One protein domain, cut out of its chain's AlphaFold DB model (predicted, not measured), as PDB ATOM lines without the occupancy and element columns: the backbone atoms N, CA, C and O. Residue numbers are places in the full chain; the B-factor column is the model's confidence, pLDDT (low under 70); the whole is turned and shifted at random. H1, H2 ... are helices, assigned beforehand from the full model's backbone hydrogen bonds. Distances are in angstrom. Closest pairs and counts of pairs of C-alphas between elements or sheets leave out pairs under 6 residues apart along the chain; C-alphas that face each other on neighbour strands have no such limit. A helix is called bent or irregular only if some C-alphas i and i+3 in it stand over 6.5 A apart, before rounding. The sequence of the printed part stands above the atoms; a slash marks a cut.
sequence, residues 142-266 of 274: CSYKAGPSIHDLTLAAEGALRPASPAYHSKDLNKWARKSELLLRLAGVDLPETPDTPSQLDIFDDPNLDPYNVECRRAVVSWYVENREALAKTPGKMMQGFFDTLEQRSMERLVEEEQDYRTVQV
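This is residues 142 to 266 of the 274 residues of an uncharacterized protein of marine sediment metagenome (UniProt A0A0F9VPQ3). The short helix H2 sits in the middle of a helical cluster, with H4 and the long H5 packed on it and H3 crossing it nearly at right angles. H5 crosses H4 steeply, and short H1 lies away from the middle, near H3. The printed part has 125 residues with five named helices, H1 to H5 in chain order, and no named strand: all helix. It is compact, with a radius of gyration of the C-alphas of 14.9 A and spans of 41 by 41 by 27 A.

H1, residues 142 to 146, is close but not clearly touching H3, residues 171 to 186: the closest C-alphas, of Tyr 144 and Leu 183, are 6.7 A apart. The hub is H2, residues 150 to 157. It touches residues 180 to 184 of H3, about perpendicular at 85 degrees, the closest C-alphas being Asp 152 and Ser 180, 6.0 A. H2 touches H4, residues 211 to 231, at a shallow tilt of 25 degrees, opposite ways; the closest C-alphas, of Ala 157 and Arg 217, are 3.9 A apart. H2 touches residues 247 to 254 of H5, residues 239 to 266, at a shallow tilt of 29 degrees, the same way, closest at C-alphas Thr 154 and Met 251, 5.7 A. Residues 217 to 225 of H4 touch residues 254 to 258 of H5 at a steep tilt of 54 degrees, opposite ways, closest at C-alphas Val 221 and Val 255, 5.9 A. H3 and H5 are apart. In H2, H3 and H5 every O i to N i+4 pair is within hydrogen-bond range; H4 has 15 of 17, and H1 0 of 1 but 2 of 2 O i to N i+3 pairs.

H1 begins at C-alpha 142 (92.395, 57.879, 80.441). H3 is 22.5 A long and H4 27.0 A; H4 has a kink of 54 degrees near residue 225 and is irregular, C-alphas 226 and 229 being 8.0 A apart. H5, 41.4 A, ends at C-alpha 266 (64.750, 27.488, 93.664).

The C-alphas farthest apart, of Lys 237 and Val 266, are 43.2 A apart. The printed part has no cut; the links H2 to H3 and H3 to H4 are long, 13 and 24 residues. Confidence is under 70 at residues 142 to 145, 233 to 244 and 265 to 266.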
ATOM      1  N   CYS A 142      93.149  58.259  79.241       53.84
ATOM      2  CA  CYS A 142      92.395  57.879  80.441       53.84
ATOM      3  C   CYS A 142      91.072  57.150  80.165       53.84
ATOM      4  O   CYS A 142      90.325  56.914  81.109       53.84
ATOM      5  N   SER A 143      90.752  56.791  78.915       60.34
ATOM      6  CA  SER A 143      89.488  56.095  78.623       60.34
ATOM      7  C   SER A 143      89.398  54.716  79.283       60.34
ATOM      8  O   SER A 143      88.295  54.265  79.556       60.34
ATOM      9  N   TYR A 144      90.526  54.079  79.622       60.22
ATOM     10  CA  TYR A 144      90.520  52.812  80.364       60.22
ATOM     11  C   TYR A 144      90.121  52.961  81.841       60.22
ATOM     12  O   TYR A 144      89.690  51.993  82.451       60.22
ATOM     13  N   LYS A 145      90.247  54.165  82.425       65.31
ATOM     14  CA  LYS A 145      89.791  54.456  83.798       65.31
ATOM     15  C   LYS A 145      88.329  54.893  83.860       65.31
ATOM     16  O   LYS A 145      87.831  55.146  84.948       65.31
ATOM     17  N   ALA A 146      87.661  55.032  82.713       70.69
ATOM     18  CA  ALA A 146      86.257  55.426  82.665       70.69
ATOM     19  C   ALA A 146      85.306  54.305  83.126       70.69
ATOM     20  O   ALA A 146      84.117  54.565  83.273       70.69
ATOM     21  N   GLY A 147      85.829  53.097  83.369       77.38
ATOM     22  CA  GLY A 147      85.032  51.914  83.677       77.38
ATOM     23  C   GLY A 147      84.371  51.313  82.429       77.38
ATOM     24  O   GLY A 147      84.524  51.852  81.325       77.38
ATOM     25  N   PRO A 148      83.682  50.172  82.579       86.81
ATOM     26  CA  PRO A 148      82.914  49.558  81.505       86.81
ATOM     27  C   PRO A 148      81.704  50.426  81.147       86.81
ATOM     28  O   PRO A 148      81.090  51.057  82.009       86.81
ATOM     29  N   SER A 149      81.352  50.468  79.861       87.00
ATOM     30  CA  SER A 149      80.094  51.083  79.432       87.00
ATOM     31  C   SER A 149      78.911  50.136  79.672       87.00
ATOM     32  O   SER A 149      79.102  48.924  79.748       87.00
ATOM     33  N   ILE A 150      77.682  50.669  79.744       88.81
ATOM     34  CA  ILE A 150      76.462  49.836  79.798       88.81
ATOM     35  C   ILE A 150      76.418  48.886  78.598       88.81
ATOM     36  O   ILE A 150      76.150  47.707  78.768       88.81
ATOM     37  N   HIS A 151      76.785  49.371  77.412       88.12
ATOM     38  CA  HIS A 151      76.902  48.536  76.223       88.12
ATOM     39  C   HIS A 151      77.883  47.361  76.393       88.12
ATOM     40  O   HIS A 151      77.545  46.231  76.046       88.12
ATOM     41  N   ASP A 152      79.074  47.600  76.961       89.62
ATOM     42  CA  ASP A 152      80.042  46.526  77.227       89.62
ATOM     43  C   ASP A 152      79.505  45.518  78.259       89.62
ATOM     44  O   ASP A 152      79.742  44.322  78.110       89.62
ATOM     45  N   LEU A 153      78.772  45.988  79.277       92.94
ATOM     46  CA  LEU A 153      78.118  45.135  80.278       92.94
ATOM     47  C   LEU A 153      77.040  44.256  79.629       92.94
ATOM     48  O   LEU A 153      77.088  43.040  79.782       92.94
ATOM     49  N   THR A 154      76.114  44.838  78.860       92.19
ATOM     50  CA  THR A 154      75.036  44.094  78.187       92.19
ATOM     51  C   THR A 154      75.596  42.998  77.287       92.19
ATOM     52  O   THR A 154      75.220  41.838  77.426       92.19
ATOM     53  N   LEU A 155      76.555  43.333  76.418       91.50
ATOM     54  CA  LEU A 155      77.132  42.345  75.508       91.50
ATOM     55  C   LEU A 155      77.939  41.268  76.247       91.50
ATOM     56  O   LEU A 155      77.930  40.105  75.845       91.50
ATOM     57  N   ALA A 156      78.624  41.622  77.338       93.00
ATOM     58  CA  ALA A 156      79.315  40.634  78.159       93.00
ATOM     59  C   ALA A 156      78.343  39.674  78.856       93.00
ATOM     60  O   ALA A 156      78.600  38.475  78.864       93.00
ATOM     61  N   ALA A 157      77.219  40.173  79.377       92.25
ATOM     62  CA  ALA A 157      76.166  39.355  79.981       92.25
ATOM     63  C   ALA A 157      75.504  38.390  78.977       92.25
ATOM     64  O   ALA A 157      75.008  37.337  79.366       92.25
ATOM     65  N   GLU A 158      75.528  38.726  77.688       88.81
ATOM     66  CA  GLU A 158      75.078  37.862  76.589       88.81
ATOM     67  C   GLU A 158      76.182  36.911  76.078       88.81
ATOM     68  O   GLU A 158      75.964  36.150  75.139       88.81
ATOM     69  N   GLY A 159      77.376  36.932  76.684       89.06
ATOM     70  CA  GLY A 159      78.485  36.034  76.349       89.06
ATOM     71  C   GLY A 159      79.360  36.484  75.177       89.06
ATOM     72  O   GLY A 159      80.247  35.739  74.753       89.06
ATOM     73  N   ALA A 160      79.194  37.710  74.674       89.56
ATOM     74  CA  ALA A 160      79.900  38.217  73.490       89.56
ATOM     75  C   ALA A 160      81.415  38.449  73.686       89.56
ATOM     76  O   ALA A 160      82.099  38.900  72.766       89.56
ATOM     77  N   LEU A 161      81.956  38.161  74.877       91.44
ATOM     78  CA  LEU A 161      83.398  38.203  75.146       91.44
ATOM     79  C   LEU A 161      84.155  37.025  74.515       91.44
ATOM     80  O   LEU A 161      85.366  37.113  74.313       91.44
ATOM     81  N   ARG A 162      83.456  35.926  74.208       89.56
ATOM     82  CA  ARG A 162      84.049  34.755  73.557       89.56
ATOM     83  C   ARG A 162      84.370  35.021  72.077       89.56
ATOM     84  O   ARG A 162      83.749  35.891  71.461       89.56
ATOM     85  N   PRO A 163      85.268  34.237  71.457       86.44
ATOM     86  CA  PRO A 163      85.527  34.328  70.024       86.44
ATOM     87  C   PRO A 163      84.255  34.117  69.193       86.44
ATOM     88  O   PRO A 163      83.500  33.170  69.416       86.44
ATOM     89  N   ALA A 164      84.036  34.977  68.198       81.94
ATOM     90  CA  ALA A 164      82.939  34.798  67.252       81.94
ATOM     91  C   ALA A 164      83.162  33.567  66.365       81.94
ATOM     92  O   ALA A 164      84.300  33.190  66.064       81.94
ATOM     93  N   SER A 165      82.064  32.968  65.896       81.31
ATOM     94  CA  SER A 165      82.140  31.862  64.942       81.31
ATOM     95  C   SER A 165      82.855  32.300  63.653       81.31
ATOM     96  O   SER A 165      82.858  33.491  63.320       81.31
ATOM     97  N   PRO A 166      83.452  31.368  62.885       80.56
ATOM     98  CA  PRO A 166      84.192  31.708  61.668       80.56
ATOM     99  C   PRO A 166      83.398  32.559  60.664       80.56
ATOM    100  O   PRO A 166      83.989  33.368  59.953       80.56
ATOM    101  N   ALA A 167      82.067  32.421  60.643       77.38
ATOM    102  CA  ALA A 167      81.172  33.196  59.783       77.38
ATOM    103  C   ALA A 167      81.096  34.692  60.150       77.38
ATOM    104  O   ALA A 167      80.837  35.520  59.279       77.38
ATOM    105  N   TYR A 168      81.355  35.047  61.412       73.31
ATOM    106  CA  TYR A 168      81.261  36.414  61.942       73.31
ATOM    107  C   TYR A 168      82.605  36.943  62.478       73.31
ATOM    108  O   TYR A 168      82.673  38.002  63.106       73.31
ATOM    109  N   HIS A 169      83.697  36.218  62.227       78.12
ATOM    110  CA  HIS A 169      85.023  36.548  62.730       78.12
ATOM    111  C   HIS A 169      85.575  37.839  62.102       78.12
ATOM    112  O   HIS A 169      85.786  37.932  60.891       78.12
ATOM    113  N   SER A 170      85.920  38.822  62.939       83.25
ATOM    114  CA  SER A 170      86.665  40.011  62.516       83.25
ATOM    115  C   SER A 170      87.729  40.406  63.541       83.25
ATOM    116  O   SER A 170      87.556  40.246  64.750       83.25
ATOM    117  N   LYS A 171      88.854  40.955  63.058       84.06
ATOM    118  CA  LYS A 171      89.949  41.426  63.928       84.06
ATOM    119  C   LYS A 171      89.484  42.511  64.898       84.06
ATOM    120  O   LYS A 171      89.961  42.559  66.029       84.06
ATOM    121  N   ASP A 172      88.568  43.368  64.455       83.31
ATOM    122  CA  ASP A 172      88.038  44.459  65.268       83.31
ATOM    123  C   ASP A 172      87.130  43.944  66.385       83.31
ATOM    124  O   ASP A 172      87.241  44.425  67.511       83.31
ATOM    125  N   LEU A 173      86.318  42.918  66.113       83.44
ATOM    126  CA  LEU A 173      85.454  42.300  67.116       83.44
ATOM    127  C   LEU A 173      86.267  41.581  68.202       83.44
ATOM    128  O   LEU A 173      86.034  41.825  69.379       83.44
ATOM    129  N   ASN A 174      87.299  40.814  67.836       83.81
ATOM    130  CA  ASN A 174      88.185  40.177  68.825       83.81
ATOM    131  C   ASN A 174      88.941  41.210  69.672       83.81
ATOM    132  O   ASN A 174      89.123  41.046  70.879       83.81
ATOM    133  N   LYS A 175      89.390  42.301  69.041       86.25
ATOM    134  CA  LYS A 175      90.054  43.402  69.744       86.25
ATOM    135  C   LYS A 175      89.098  44.100  70.711       86.25
ATOM    136  O   LYS A 175      89.524  44.476  71.802       86.25
ATOM    137  N   TRP A 176      87.846  44.303  70.305       88.12
ATOM    138  CA  TRP A 176      86.805  44.854  71.163       88.12
ATOM    139  C   TRP A 176      86.508  43.907  72.333       88.12
ATOM    140  O   TRP A 176      86.679  44.336  73.469       88.12
ATOM    141  N   ALA A 177      86.217  42.629  72.079       89.69
ATOM    142  CA  ALA A 177      85.895  41.633  73.104       89.69
ATOM    143  C   ALA A 177      86.993  41.547  74.174       89.69
ATOM    144  O   ALA A 177      86.727  41.706  75.365       89.69
ATOM    145  N   ARG A 178      88.262  41.446  73.749       88.62
ATOM    146  CA  ARG A 178      89.400  41.426  74.678       88.62
ATOM    147  C   ARG A 178      89.533  42.721  75.475       88.62
ATOM    148  O   ARG A 178      89.884  42.699  76.652       88.62
ATOM    149  N   LYS A 179      89.296  43.873  74.846       88.81
ATOM    150  CA  LYS A 179      89.331  45.161  75.544       88.81
ATOM    151  C   LYS A 179      88.214  45.239  76.591       88.81
ATOM    152  O   LYS A 179      88.488  45.693  77.697       88.81
ATOM    153  N   SER A 180      86.998  44.823  76.249       90.38
ATOM    154  CA  SER A 180      85.841  44.870  77.144       90.38
ATOM    155  C   SER A 180      86.014  43.917  78.323       90.38
ATOM    156  O   SER A 180      85.836  44.345  79.459       90.38
ATOM    157  N   GLU A 181      86.508  42.697  78.093       91.75
ATOM    158  CA  GLU A 181      86.869  41.753  79.159       91.75
ATOM    159  C   GLU A 181      87.865  42.376  80.155       91.75
ATOM    160  O   GLU A 181      87.638  42.371  81.365       91.75
ATOM    161  N   LEU A 182      88.946  42.990  79.657       90.19
ATOM    162  CA  LEU A 182      89.951  43.635  80.507       90.19
ATOM    163  C   LEU A 182      89.384  44.820  81.301       90.19
ATOM    164  O   LEU A 182      89.787  45.026  82.444       90.19
ATOM    165  N   LEU A 183      88.470  45.603  80.719       90.06
ATOM    166  CA  LEU A 183      87.824  46.724  81.412       90.06
ATOM    167  C   LEU A 183      86.873  46.251  82.512       90.06
ATOM    168  O   LEU A 183      86.865  46.839  83.590       90.06
ATOM    169  N   LEU A 184      86.108  45.191  82.251       92.06
ATOM    170  CA  LEU A 184      85.197  44.584  83.219       92.06
ATOM    171  C   LEU A 184      85.977  43.994  84.399       92.06
ATOM    172  O   LEU A 184      85.691  44.329  85.547       92.06
ATOM    173  N   ARG A 185      87.042  43.226  84.128       92.25
ATOM    174  CA  ARG A 185      87.932  42.704  85.180       92.25
ATOM    175  C   ARG A 185      88.604  43.828  85.971       92.25
ATOM    176  O   ARG A 185      88.669  43.763  87.194       92.25
ATOM    177  N   LEU A 186      89.062  44.890  85.300       90.19
ATOM    178  CA  LEU A 186      89.646  46.062  85.966       90.19
ATOM    179  C   LEU A 186      88.641  46.776  86.886       90.19
ATOM    180  O   LEU A 186      89.044  47.335  87.903       90.19
ATOM    181  N   ALA A 187      87.356  46.764  86.532       89.94
ATOM    182  CA  ALA A 187      86.278  47.324  87.341       89.94
ATOM    183  C   ALA A 187      85.814  46.403  88.483       89.94
ATOM    184  O   ALA A 187      84.976  46.814  89.285       89.94
ATOM    185  N   GLY A 188      86.369  45.191  88.584       92.44
ATOM    186  CA  GLY A 188      86.041  44.225  89.631       92.44
ATOM    187  C   GLY A 188      84.868  43.304  89.299       92.44
ATOM    188  O   GLY A 188      84.315  42.704  90.212       92.44
ATOM    189  N   VAL A 189      84.475  43.183  88.025       94.56
ATOM    190  CA  VAL A 189      83.501  42.164  87.607       94.56
ATOM    191  C   VAL A 189      84.177  40.794  87.646       94.56
ATOM    192  O   VAL A 189      85.183  40.579  86.959       94.56
ATOM    193  N   ASP A 190      83.612  39.869  88.418       94.31
ATOM    194  CA  ASP A 190      84.118  38.501  88.571       94.31
ATOM    195  C   ASP A 190      83.693  37.611  87.393       94.31
ATOM    196  O   ASP A 190      82.833  36.741  87.502       94.31
ATOM    197  N   LEU A 191      84.228  37.917  86.208       94.62
ATOM    198  CA  LEU A 191      83.911  37.185  84.983       94.62
ATOM    199  C   LEU A 191      84.511  35.767  85.002       94.62
ATOM    200  O   LEU A 191      85.699  35.634  85.337       94.62
ATOM    201  N   PRO A 192      83.771  34.748  84.517       94.38
ATOM    202  CA  PRO A 192      84.311  33.403  84.325       94.38
ATOM    203  C   PRO A 192      85.478  33.397  83.324       94.38
ATOM    204  O   PRO A 192      85.755  34.387  82.632       94.38
ATOM    205  N   GLU A 193      86.208  32.286  83.254       92.62
ATOM    206  CA  GLU A 193      87.257  32.110  82.248       92.62
ATOM    207  C   GLU A 193      86.631  32.053  80.849       92.62
ATOM    208  O   GLU A 193      85.695  31.294  80.605       92.62
ATOM    209  N   THR A 194      87.113  32.896  79.932       91.25
ATOM    210  CA  THR A 194      86.562  32.982  78.577       91.25
ATOM    211  C   THR A 194      86.999  31.770  77.750       91.25
ATOM    212  O   THR A 194      88.201  31.581  77.573       91.25
ATOM    213  N   PRO A 195      86.063  30.979  77.192       91.38
ATOM    214  CA  PRO A 195      86.409  29.861  76.326       91.38
ATOM    215  C   PRO A 195      87.143  30.322  75.062       91.38
ATOM    216  O   PRO A 195      86.753  31.305  74.430       91.38
ATOM    217  N   ASP A 196      88.135  29.545  74.625       88.12
ATOM    218  CA  ASP A 196      88.871  29.789  73.374       88.12
ATOM    219  C   ASP A 196      88.064  29.438  72.110       88.12
ATOM    220  O   ASP A 196      88.510  29.672  70.983       88.12
ATOM    221  N   THR A 197      86.872  28.860  72.275       87.69
ATOM    222  CA  THR A 197      86.024  28.392  71.178       87.69
ATOM    223  C   THR A 197      84.705  29.171  71.080       87.69
ATOM    224  O   THR A 197      84.124  29.577  72.095       87.69
ATOM    225  N   PRO A 198      84.178  29.373  69.857       87.44
ATOM    226  CA  PRO A 198      82.844  29.937  69.649       87.44
ATOM    227  C   PRO A 198      81.730  29.076  70.246       87.44
ATOM    228  O   PRO A 198      81.951  27.898  70.540       87.44
ATOM    229  N   SER A 199      80.539  29.665  70.429       85.81
ATOM    230  CA  SER A 199      79.390  28.910  70.948       85.81
ATOM    231  C   SER A 199      79.001  27.828  69.964       85.81
ATOM    232  O   SER A 199      79.115  28.008  68.751       85.81
ATOM    233  N   GLN A 200      78.590  26.689  70.514       85.00
ATOM    234  CA  GLN A 200      77.975  25.624  69.733       85.00
ATOM    235  C   GLN A 200      76.480  25.875  69.520       85.00
ATOM    236  O   GLN A 200      75.888  25.208  68.677       85.00
ATOM    237  N   LEU A 201      75.901  26.827  70.259       83.88
ATOM    238  CA  LEU A 201      74.524  27.265  70.088       83.88
ATOM    239  C   LEU A 201      74.392  28.171  68.862       83.88
ATOM    240  O   LEU A 201      75.267  29.000  68.584       83.88
ATOM    241  N   ASP A 202      73.283  28.019  68.147       78.19
ATOM    242  CA  ASP A 202      72.863  28.932  67.092       78.19
ATOM    243  C   ASP A 202      72.149  30.158  67.693       78.19
ATOM    244  O   ASP A 202      71.737  30.178  68.851       78.19
ATOM    245  N   ILE A 203      71.962  31.202  66.889       72.62
ATOM    246  CA  ILE A 203      71.363  32.483  67.288       72.62
ATOM    247  C   ILE A 203      69.912  32.374  67.789       72.62
ATOM    248  O   ILE A 203      69.397  33.334  68.357       72.62
ATOM    249  N   PHE A 204      69.242  31.248  67.527       78.94
ATOM    250  CA  PHE A 204      67.857  30.982  67.927       78.94
ATOM    251  C   PHE A 204      67.743  30.052  69.138       78.94
ATOM    252  O   PHE A 204      66.635  29.868  69.644       78.94
ATOM    253  N   ASP A 205      68.851  29.459  69.580       82.94
ATOM    254  CA  ASP A 205      68.857  28.583  70.743       82.94
ATOM    255  C   ASP A 205      68.717  29.402  72.031       82.94
ATOM    256  O   ASP A 205      69.089  30.577  72.096       82.94
ATOM    257  N   ASP A 206      68.169  28.776  73.075       81.62
ATOM    258  CA  ASP A 206      68.020  29.428  74.376       81.62
ATOM    259  C   ASP A 206      69.412  29.777  74.945       81.62
ATOM    260  O   ASP A 206      70.216  28.873  75.202       81.62
ATOM    261  N   PRO A 207      69.718  31.069  75.184       77.31
ATOM    262  CA  PRO A 207      71.021  31.491  75.688       77.31
ATOM    263  C   PRO A 207      71.340  30.940  77.084       77.31
ATOM    264  O   PRO A 207      72.505  30.957  77.477       77.31
ATOM    265  N   ASN A 208      70.342  30.451  77.831       84.12
ATOM    266  CA  ASN A 208      70.530  29.801  79.131       84.12
ATOM    267  C   ASN A 208      71.089  28.373  79.025       84.12
ATOM    268  O   ASN A 208      71.464  27.794  80.043       84.12
ATOM    269  N   LEU A 209      71.151  27.799  77.818       86.75
ATOM    270  CA  LEU A 209      71.779  26.497  77.577       86.75
ATOM    271  C   LEU A 209      73.309  26.574  77.566       86.75
ATOM    272  O   LEU A 209      73.964  25.539  77.659       86.75
ATOM    273  N   ASP A 210      73.883  27.775  77.455       88.25
ATOM    274  CA  ASP A 210      75.327  27.988  77.484       88.25
ATOM    275  C   ASP A 210      75.781  28.356  78.908       88.25
ATOM    276  O   ASP A 210      75.496  29.470  79.371       88.25
ATOM    277  N   PRO A 211      76.508  27.470  79.618       90.19
ATOM    278  CA  PRO A 211      76.947  27.734  80.987       90.19
ATOM    279  C   PRO A 211      77.785  29.009  81.104       90.19
ATOM    280  O   PRO A 211      77.653  29.746  82.080       90.19
ATOM    281  N   TYR A 212      78.592  29.316  80.083       91.56
ATOM    282  CA  TYR A 212      79.417  30.519  80.072       91.56
ATOM    283  C   TYR A 212      78.565  31.791  80.018       91.56
ATOM    284  O   TYR A 212      78.855  32.758  80.725       91.56
ATOM    285  N   ASN A 213      77.494  31.792  79.219       90.69
ATOM    286  CA  ASN A 213      76.591  32.940  79.122       90.69
ATOM    287  C   ASN A 213      75.856  33.165  80.447       90.69
ATOM    288  O   ASN A 213      75.741  34.305  80.895       90.69
ATOM    289  N   VAL A 214      75.405  32.089  81.100       91.12
ATOM    290  CA  VAL A 214      74.736  32.158  82.410       91.12
ATOM    291  C   VAL A 214      75.677  32.714  83.482       91.12
ATOM    292  O   VAL A 214      75.299  33.614  84.232       91.12
ATOM    293  N   GLU A 215      76.920  32.232  83.545       93.56
ATOM    294  CA  GLU A 215      77.916  32.729  84.502       93.56
ATOM    295  C   GLU A 215      78.314  34.184  84.228       93.56
ATOM    296  O   GLU A 215      78.373  34.992  85.159       93.56
ATOM    297  N   CYS A 216      78.507  34.561  82.959       94.06
ATOM    298  CA  CYS A 216      78.761  35.951  82.583       94.06
ATOM    299  C   CYS A 216      77.602  36.863  82.981       94.06
ATOM    300  O   CYS A 216      77.831  37.912  83.588       94.06
ATOM    301  N   ARG A 217      76.358  36.465  82.681       94.12
ATOM    302  CA  ARG A 217      75.160  37.223  83.058       94.12
ATOM    303  C   ARG A 217      75.102  37.426  84.563       94.12
ATOM    304  O   ARG A 217      74.960  38.561  85.006       94.12
ATOM    305  N   ARG A 218      75.301  36.364  85.347       93.81
ATOM    306  CA  ARG A 218      75.335  36.415  86.815       93.81
ATOM    307  C   ARG A 218      76.377  37.392  87.343       93.81
ATOM    308  O   ARG A 218      76.041  38.229  88.184       93.81
ATOM    309  N   ALA A 219      77.612  37.303  86.855       95.44
ATOM    310  CA  ALA A 219      78.706  38.170  87.281       95.44
ATOM    311  C   ALA A 219      78.427  39.642  86.949       95.44
ATOM    312  O   ALA A 219      78.550  40.521  87.805       95.44
ATOM    313  N   VAL A 220      77.992  39.910  85.715       95.88
ATOM    314  CA  VAL A 220      77.702  41.263  85.235       95.88
ATOM    315  C   VAL A 220      76.494  41.868  85.949       95.88
ATOM    316  O   VAL A 220      76.578  43.010  86.396       95.88
ATOM    317  N   VAL A 221      75.389  41.129  86.082       94.62
ATOM    318  CA  VAL A 221      74.170  41.595  86.765       94.62
ATOM    319  C   VAL A 221      74.458  41.898  88.231       94.62
ATOM    320  O   VAL A 221      74.067  42.961  88.710       94.62
ATOM    321  N   SER A 222      75.183  41.017  88.928       94.38
ATOM    322  CA  SER A 222      75.525  41.224  90.342       94.38
ATOM    323  C   SER A 222      76.338  42.509  90.524       94.38
ATOM    324  O   SER A 222      75.953  43.380  91.303       94.38
ATOM    325  N   TRP A 223      77.390  42.692  89.720       95.25
ATOM    326  CA  TRP A 223      78.199  43.911  89.762       95.25
ATOM    327  C   TRP A 223      77.408  45.160  89.337       95.25
ATOM    328  O   TRP A 223      77.546  46.220  89.950       95.25
ATOM    329  N   TYR A 224      76.555  45.062  88.312       93.81
ATOM    330  CA  TYR A 224      75.735  46.183  87.840       93.81
ATOM    331  C   TYR A 224      74.780  46.672  88.923       93.81
ATOM    332  O   TYR A 224      74.695  47.876  89.136       93.81
ATOM    333  N   VAL A 225      74.092  45.768  89.627       92.69
ATOM    334  CA  VAL A 225      73.160  46.132  90.704       92.69
ATOM    335  C   VAL A 225      73.880  46.899  91.818       92.69
ATOM    336  O   VAL A 225      73.361  47.912  92.284       92.69
ATOM    337  N   GLU A 226      75.095  46.485  92.183       92.00
ATOM    338  CA  GLU A 226      75.924  47.166  93.190       92.00
ATOM    339  C   GLU A 226      76.432  48.545  92.730       92.00
ATOM    340  O   GLU A 226      76.601  49.452  93.543       92.00
ATOM    341  N   ASN A 227      76.654  48.727  91.424       90.50
ATOM    342  CA  ASN A 227      77.247  49.938  90.840       90.50
ATOM    343  C   ASN A 227      76.235  50.805  90.064       90.50
ATOM    344  O   ASN A 227      76.609  51.785  89.410       90.50
ATOM    345  N   ARG A 228      74.945  50.468  90.146       87.12
ATOM    346  CA  ARG A 228      73.860  51.012  89.314       87.12
ATOM    347  C   ARG A 228      73.756  52.530  89.391       87.12
ATOM    348  O   ARG A 228      73.604  53.196  88.369       87.12
ATOM    349  N   GLU A 229      73.877  53.089  90.593       83.25
ATOM    350  CA  GLU A 229      73.784  54.535  90.820       83.25
ATOM    351  C   GLU A 229      74.954  55.304  90.197       83.25
ATOM    352  O   GLU A 229      74.761  56.388  89.650       83.25
ATOM    353  N   ALA A 230      76.162  54.733  90.220       80.44
ATOM    354  CA  ALA A 230      77.346  55.351  89.627       80.44
ATOM    355  C   ALA A 230      77.304  55.338  88.088       80.44
ATOM    356  O   ALA A 230      77.896  56.205  87.441       80.44
ATOM    357  N   LEU A 231      76.593  54.368  87.505       78.88
ATOM    358  CA  LEU A 231      76.407  54.212  86.060       78.88
ATOM    359  C   LEU A 231      75.181  54.950  85.521       78.88
ATOM    360  O   LEU A 231      75.057  55.102  84.303       78.88
ATOM    361  N   ALA A 232      74.291  55.420  86.399       71.00
ATOM    362  CA  ALA A 232      73.118  56.189  86.023       71.00
ATOM    363  C   ALA A 232      73.551  57.486  85.321       71.00
ATOM    364  O   ALA A 232      73.943  58.481  85.938       71.00
ATOM    365  N   LYS A 233      73.501  57.478  83.987       65.19
ATOM    366  CA  LYS A 233      73.814  58.658  83.183       65.19
ATOM    367  C   LYS A 233      72.716  59.698  83.394       65.19
ATOM    368  O   LYS A 233      71.527  59.396  83.325       65.19
ATOM    369  N   THR A 234      73.097  60.962  83.582       54.38
ATOM    370  CA  THR A 234      72.139  62.065  83.428       54.38
ATOM    371  C   THR A 234      71.664  62.064  81.971       54.38
ATOM    372  O   THR A 234      72.529  62.082  81.090       54.38
ATOM    373  N   PRO A 235      70.351  62.048  81.679       53.84
ATOM    374  CA  PRO A 235      69.868  61.951  80.307       53.84
ATOM    375  C   PRO A 235      70.472  63.071  79.452       53.84
ATOM    376  O   PRO A 235      70.311  64.263  79.735       53.84
ATOM    377  N   GLY A 236      71.229  62.675  78.426       54.56
ATOM    378  CA  GLY A 236      71.820  63.597  77.466       54.56
ATOM    379  C   GLY A 236      70.740  64.369  76.701       54.56
ATOM    380  O   GLY A 236      69.591  63.946  76.602       54.56
ATOM    381  N   LYS A 237      71.092  65.518  76.116       50.66
ATOM    382  CA  LYS A 237      70.158  66.230  75.230       50.66
ATOM    383  C   LYS A 237      69.948  65.424  73.938       50.66
ATOM    384  O   LYS A 237      70.924  65.015  73.315       50.66
ATOM    385  N   MET A 238      68.695  65.303  73.490       64.50
ATOM    386  CA  MET A 238      68.309  64.721  72.189       64.50
ATOM    387  C   MET A 238      68.716  63.235  72.018       64.50
ATOM    388  O   MET A 238      68.654  62.465  72.972       64.50
ATOM    389  N   MET A 239      69.107  62.826  70.801       52.56
ATOM    390  CA  MET A 239      69.344  61.436  70.370       52.56
ATOM    391  C   MET A 239      70.318  60.644  71.251       52.56
ATOM    392  O   MET A 239      70.120  59.450  71.440       52.56
ATOM    393  N   GLN A 240      71.347  61.289  71.808       59.53
ATOM    394  CA  GLN A 240      72.301  60.619  72.699       59.53
ATOM    395  C   GLN A 240      71.595  60.079  73.953       59.53
ATOM    396  O   GLN A 240      71.786  58.923  74.312       59.53
ATOM    397  N   GLY A 241      70.712  60.883  74.559       64.06
ATOM    398  CA  GLY A 241      69.937  60.473  75.732       64.06
ATOM    399  C   GLY A 241      68.934  59.359  75.427       64.06
ATOM    400  O   GLY A 241      68.671  58.528  76.291       64.06
ATOM    401  N   PHE A 242      68.413  59.293  74.197       69.12
ATOM    402  CA  PHE A 242      67.543  58.196  73.761       69.12
ATOM    403  C   PHE A 242      68.290  56.856  73.721       69.12
ATOM    404  O   PHE A 242      67.819  55.889  74.313       69.12
ATOM    405  N   PHE A 243      69.469  56.804  73.089       69.25
ATOM    406  CA  PHE A 243      70.273  55.577  73.048       69.25
ATOM    407  C   PHE A 243      70.768  55.162  74.437       69.25
ATOM    408  O   PHE A 243      70.651  53.992  74.783       69.25
ATOM    409  N   ASP A 244      71.212  56.118  75.263       69.62
ATOM    410  CA  ASP A 244      71.604  55.841  76.651       69.62
ATOM    411  C   ASP A 244      70.446  55.203  77.451       69.62
ATOM    412  O   ASP A 244      70.662  54.276  78.229       69.62
ATOM    413  N   THR A 245      69.205  55.650  77.217       77.88
ATOM    414  CA  THR A 245      68.003  55.092  77.864       77.88
ATOM    415  C   THR A 245      67.693  53.673  77.375       77.88
ATOM    416  O   THR A 245      67.289  52.823  78.168       77.88
ATOM    417  N   LEU A 246      67.877  53.394  76.080       80.94
ATOM    418  CA  LEU A 246      67.673  52.055  75.514       80.94
ATOM    419  C   LEU A 246      68.699  51.044  76.033       80.94
ATOM    420  O   LEU A 246      68.329  49.922  76.379       80.94
ATOM    421  N   GLU A 247      69.969  51.443  76.104       81.69
ATOM    422  CA  GLU A 247      71.037  50.615  76.672       81.69
ATOM    423  C   GLU A 247      70.749  50.306  78.140       81.69
ATOM    424  O   GLU A 247      70.777  49.145  78.543       81.69
ATOM    425  N   GLN A 248      70.386  51.327  78.924       84.25
ATOM    426  CA  GLN A 248      70.043  51.137  80.327       84.25
ATOM    427  C   GLN A 248      68.851  50.187  80.482       84.25
ATOM    428  O   GLN A 248      68.939  49.229  81.239       84.25
ATOM    429  N   ARG A 249      67.778  50.371  79.704       86.75
ATOM    430  CA  ARG A 249      66.616  49.469  79.721       86.75
ATOM    431  C   ARG A 249      66.973  48.027  79.348       86.75
ATOM    432  O   ARG A 249      66.396  47.106  79.912       86.75
ATOM    433  N   SER A 250      67.903  47.830  78.415       87.62
ATOM    434  CA  SER A 250      68.360  46.486  78.036       87.62
ATOM    435  C   SER A 250      69.079  45.798  79.194       87.62
ATOM    436  O   SER A 250      68.838  44.622  79.446       87.62
ATOM    437  N   MET A 251      69.901  46.539  79.945       90.56
ATOM    438  CA  MET A 251      70.546  46.015  81.149       90.56
ATOM    439  C   MET A 251      69.535  45.718  82.264       90.56
ATOM    440  O   MET A 251      69.630  44.678  82.900       90.56
ATOM    441  N   GLU A 252      68.535  46.581  82.471       90.38
ATOM    442  CA  GLU A 252      67.462  46.322  83.447       90.38
ATOM    443  C   GLU A 252      66.659  45.061  83.110       90.38
ATOM    444  O   GLU A 252      66.368  44.272  84.001       90.38
ATOM    445  N   ARG A 253      66.377  44.813  81.825       90.56
ATOM    446  CA  ARG A 253      65.728  43.569  81.391       90.56
ATOM    447  C   ARG A 253      66.553  42.334  81.775       90.56
ATOM    448  O   ARG A 253      65.992  41.360  82.253       90.56
ATOM    449  N   LEU A 254      67.878  42.380  81.619       88.81
ATOM    450  CA  LEU A 254      68.756  41.275  82.035       88.81
ATOM    451  C   LEU A 254      68.746  41.058  83.558       88.81
ATOM    452  O   LEU A 254      68.905  39.928  84.013       88.81
ATOM    453  N   VAL A 255      68.565  42.124  84.347       90.81
ATOM    454  CA  VAL A 255      68.390  42.020  85.805       90.81
ATOM    455  C   VAL A 255      67.081  41.298  86.133       90.81
ATOM    456  O   VAL A 255      67.092  40.401  86.972       90.81
ATOM    457  N   GLU A 256      65.981  41.666  85.470       89.31
ATOM    458  CA  GLU A 256      64.670  41.014  85.620       89.31
ATOM    459  C   GLU A 256      64.747  39.525  85.233       89.31
ATOM    460  O   GLU A 256      64.395  38.659  86.031       89.31
ATOM    461  N   GLU A 257      65.319  39.213  84.067       86.75
ATOM    462  CA  GLU A 257      65.486  37.838  83.576       86.75
ATOM    463  C   GLU A 257      66.327  36.962  84.526       86.75
ATOM    464  O   GLU A 257      66.000  35.797  84.751       86.75
ATOM    465  N   GLU A 258      67.401  37.500  85.114       86.75
ATOM    466  CA  GLU A 258      68.227  36.765  86.085       86.75
ATOM    467  C   GLU A 258      67.489  36.528  87.414       86.75
ATOM    468  O   GLU A 258      67.658  35.476  88.038       86.75
ATOM    469  N   GLN A 259      66.661  37.477  87.860       85.94
ATOM    470  CA  GLN A 259      65.831  37.308  89.058       85.94
ATOM    471  C   GLN A 259      64.766  36.225  88.852       85.94
ATOM    472  O   GLN A 259      64.603  35.351  89.711       85.94
ATOM    473  N   ASP A 260      64.101  36.238  87.699       83.19
ATOM    474  CA  ASP A 260      63.112  35.229  87.326       83.19
ATOM    475  C   ASP A 260      63.762  33.843  87.221       83.19
ATOM    476  O   ASP A 260      63.282  32.879  87.823       83.19
ATOM    477  N   TYR A 261      64.916  33.742  86.552       78.12
ATOM    478  CA  TYR A 261      65.654  32.485  86.413       78.12
ATOM    479  C   TYR A 261      66.044  31.874  87.768       78.12
ATOM    480  O   TYR A 261      65.871  30.671  87.986       78.12
ATOM    481  N   ARG A 262      66.530  32.691  88.713       75.50
ATOM    482  CA  ARG A 262      66.848  32.228  90.075       75.50
ATOM    483  C   ARG A 262      65.614  31.734  90.818       75.50
ATOM    484  O   ARG A 262      65.703  30.724  91.511       75.50
ATOM    485  N   THR A 263      64.481  32.412  90.664       76.19
ATOM    486  CA  THR A 263      63.217  32.017  91.301       76.19
ATOM    487  C   THR A 263      62.773  30.637  90.805       76.19
ATOM    488  O   THR A 263      62.510  29.749  91.613       76.19
ATOM    489  N   VAL A 264      62.833  30.398  89.490       73.50
ATOM    490  CA  VAL A 264      62.503  29.098  88.876       73.50
ATOM    491  C   VAL A 264      63.444  27.971  89.335       73.50
ATOM    492  O   VAL A 264      62.988  26.860  89.616       73.50
ATOM    493  N   GLN A 265      64.755  28.229  89.453       66.38
ATOM    494  CA  GLN A 265      65.711  27.217  89.932       66.38
ATOM    495  C   GLN A 265      65.497  26.828  91.401       66.38
ATOM    496  O   GLN A 265      65.741  25.680  91.760       66.38
ATOM    497  N   VAL A 266      65.043  27.757  92.245       65.00
ATOM    498  CA  VAL A 266      64.750  27.488  93.664       65.00
ATOM    499  C   VAL A 266      63.447  26.696  93.831       65.00
ATOM    500  O   VAL A 266      63.337  25.886  94.748       65.00
TER     501      VAL A 266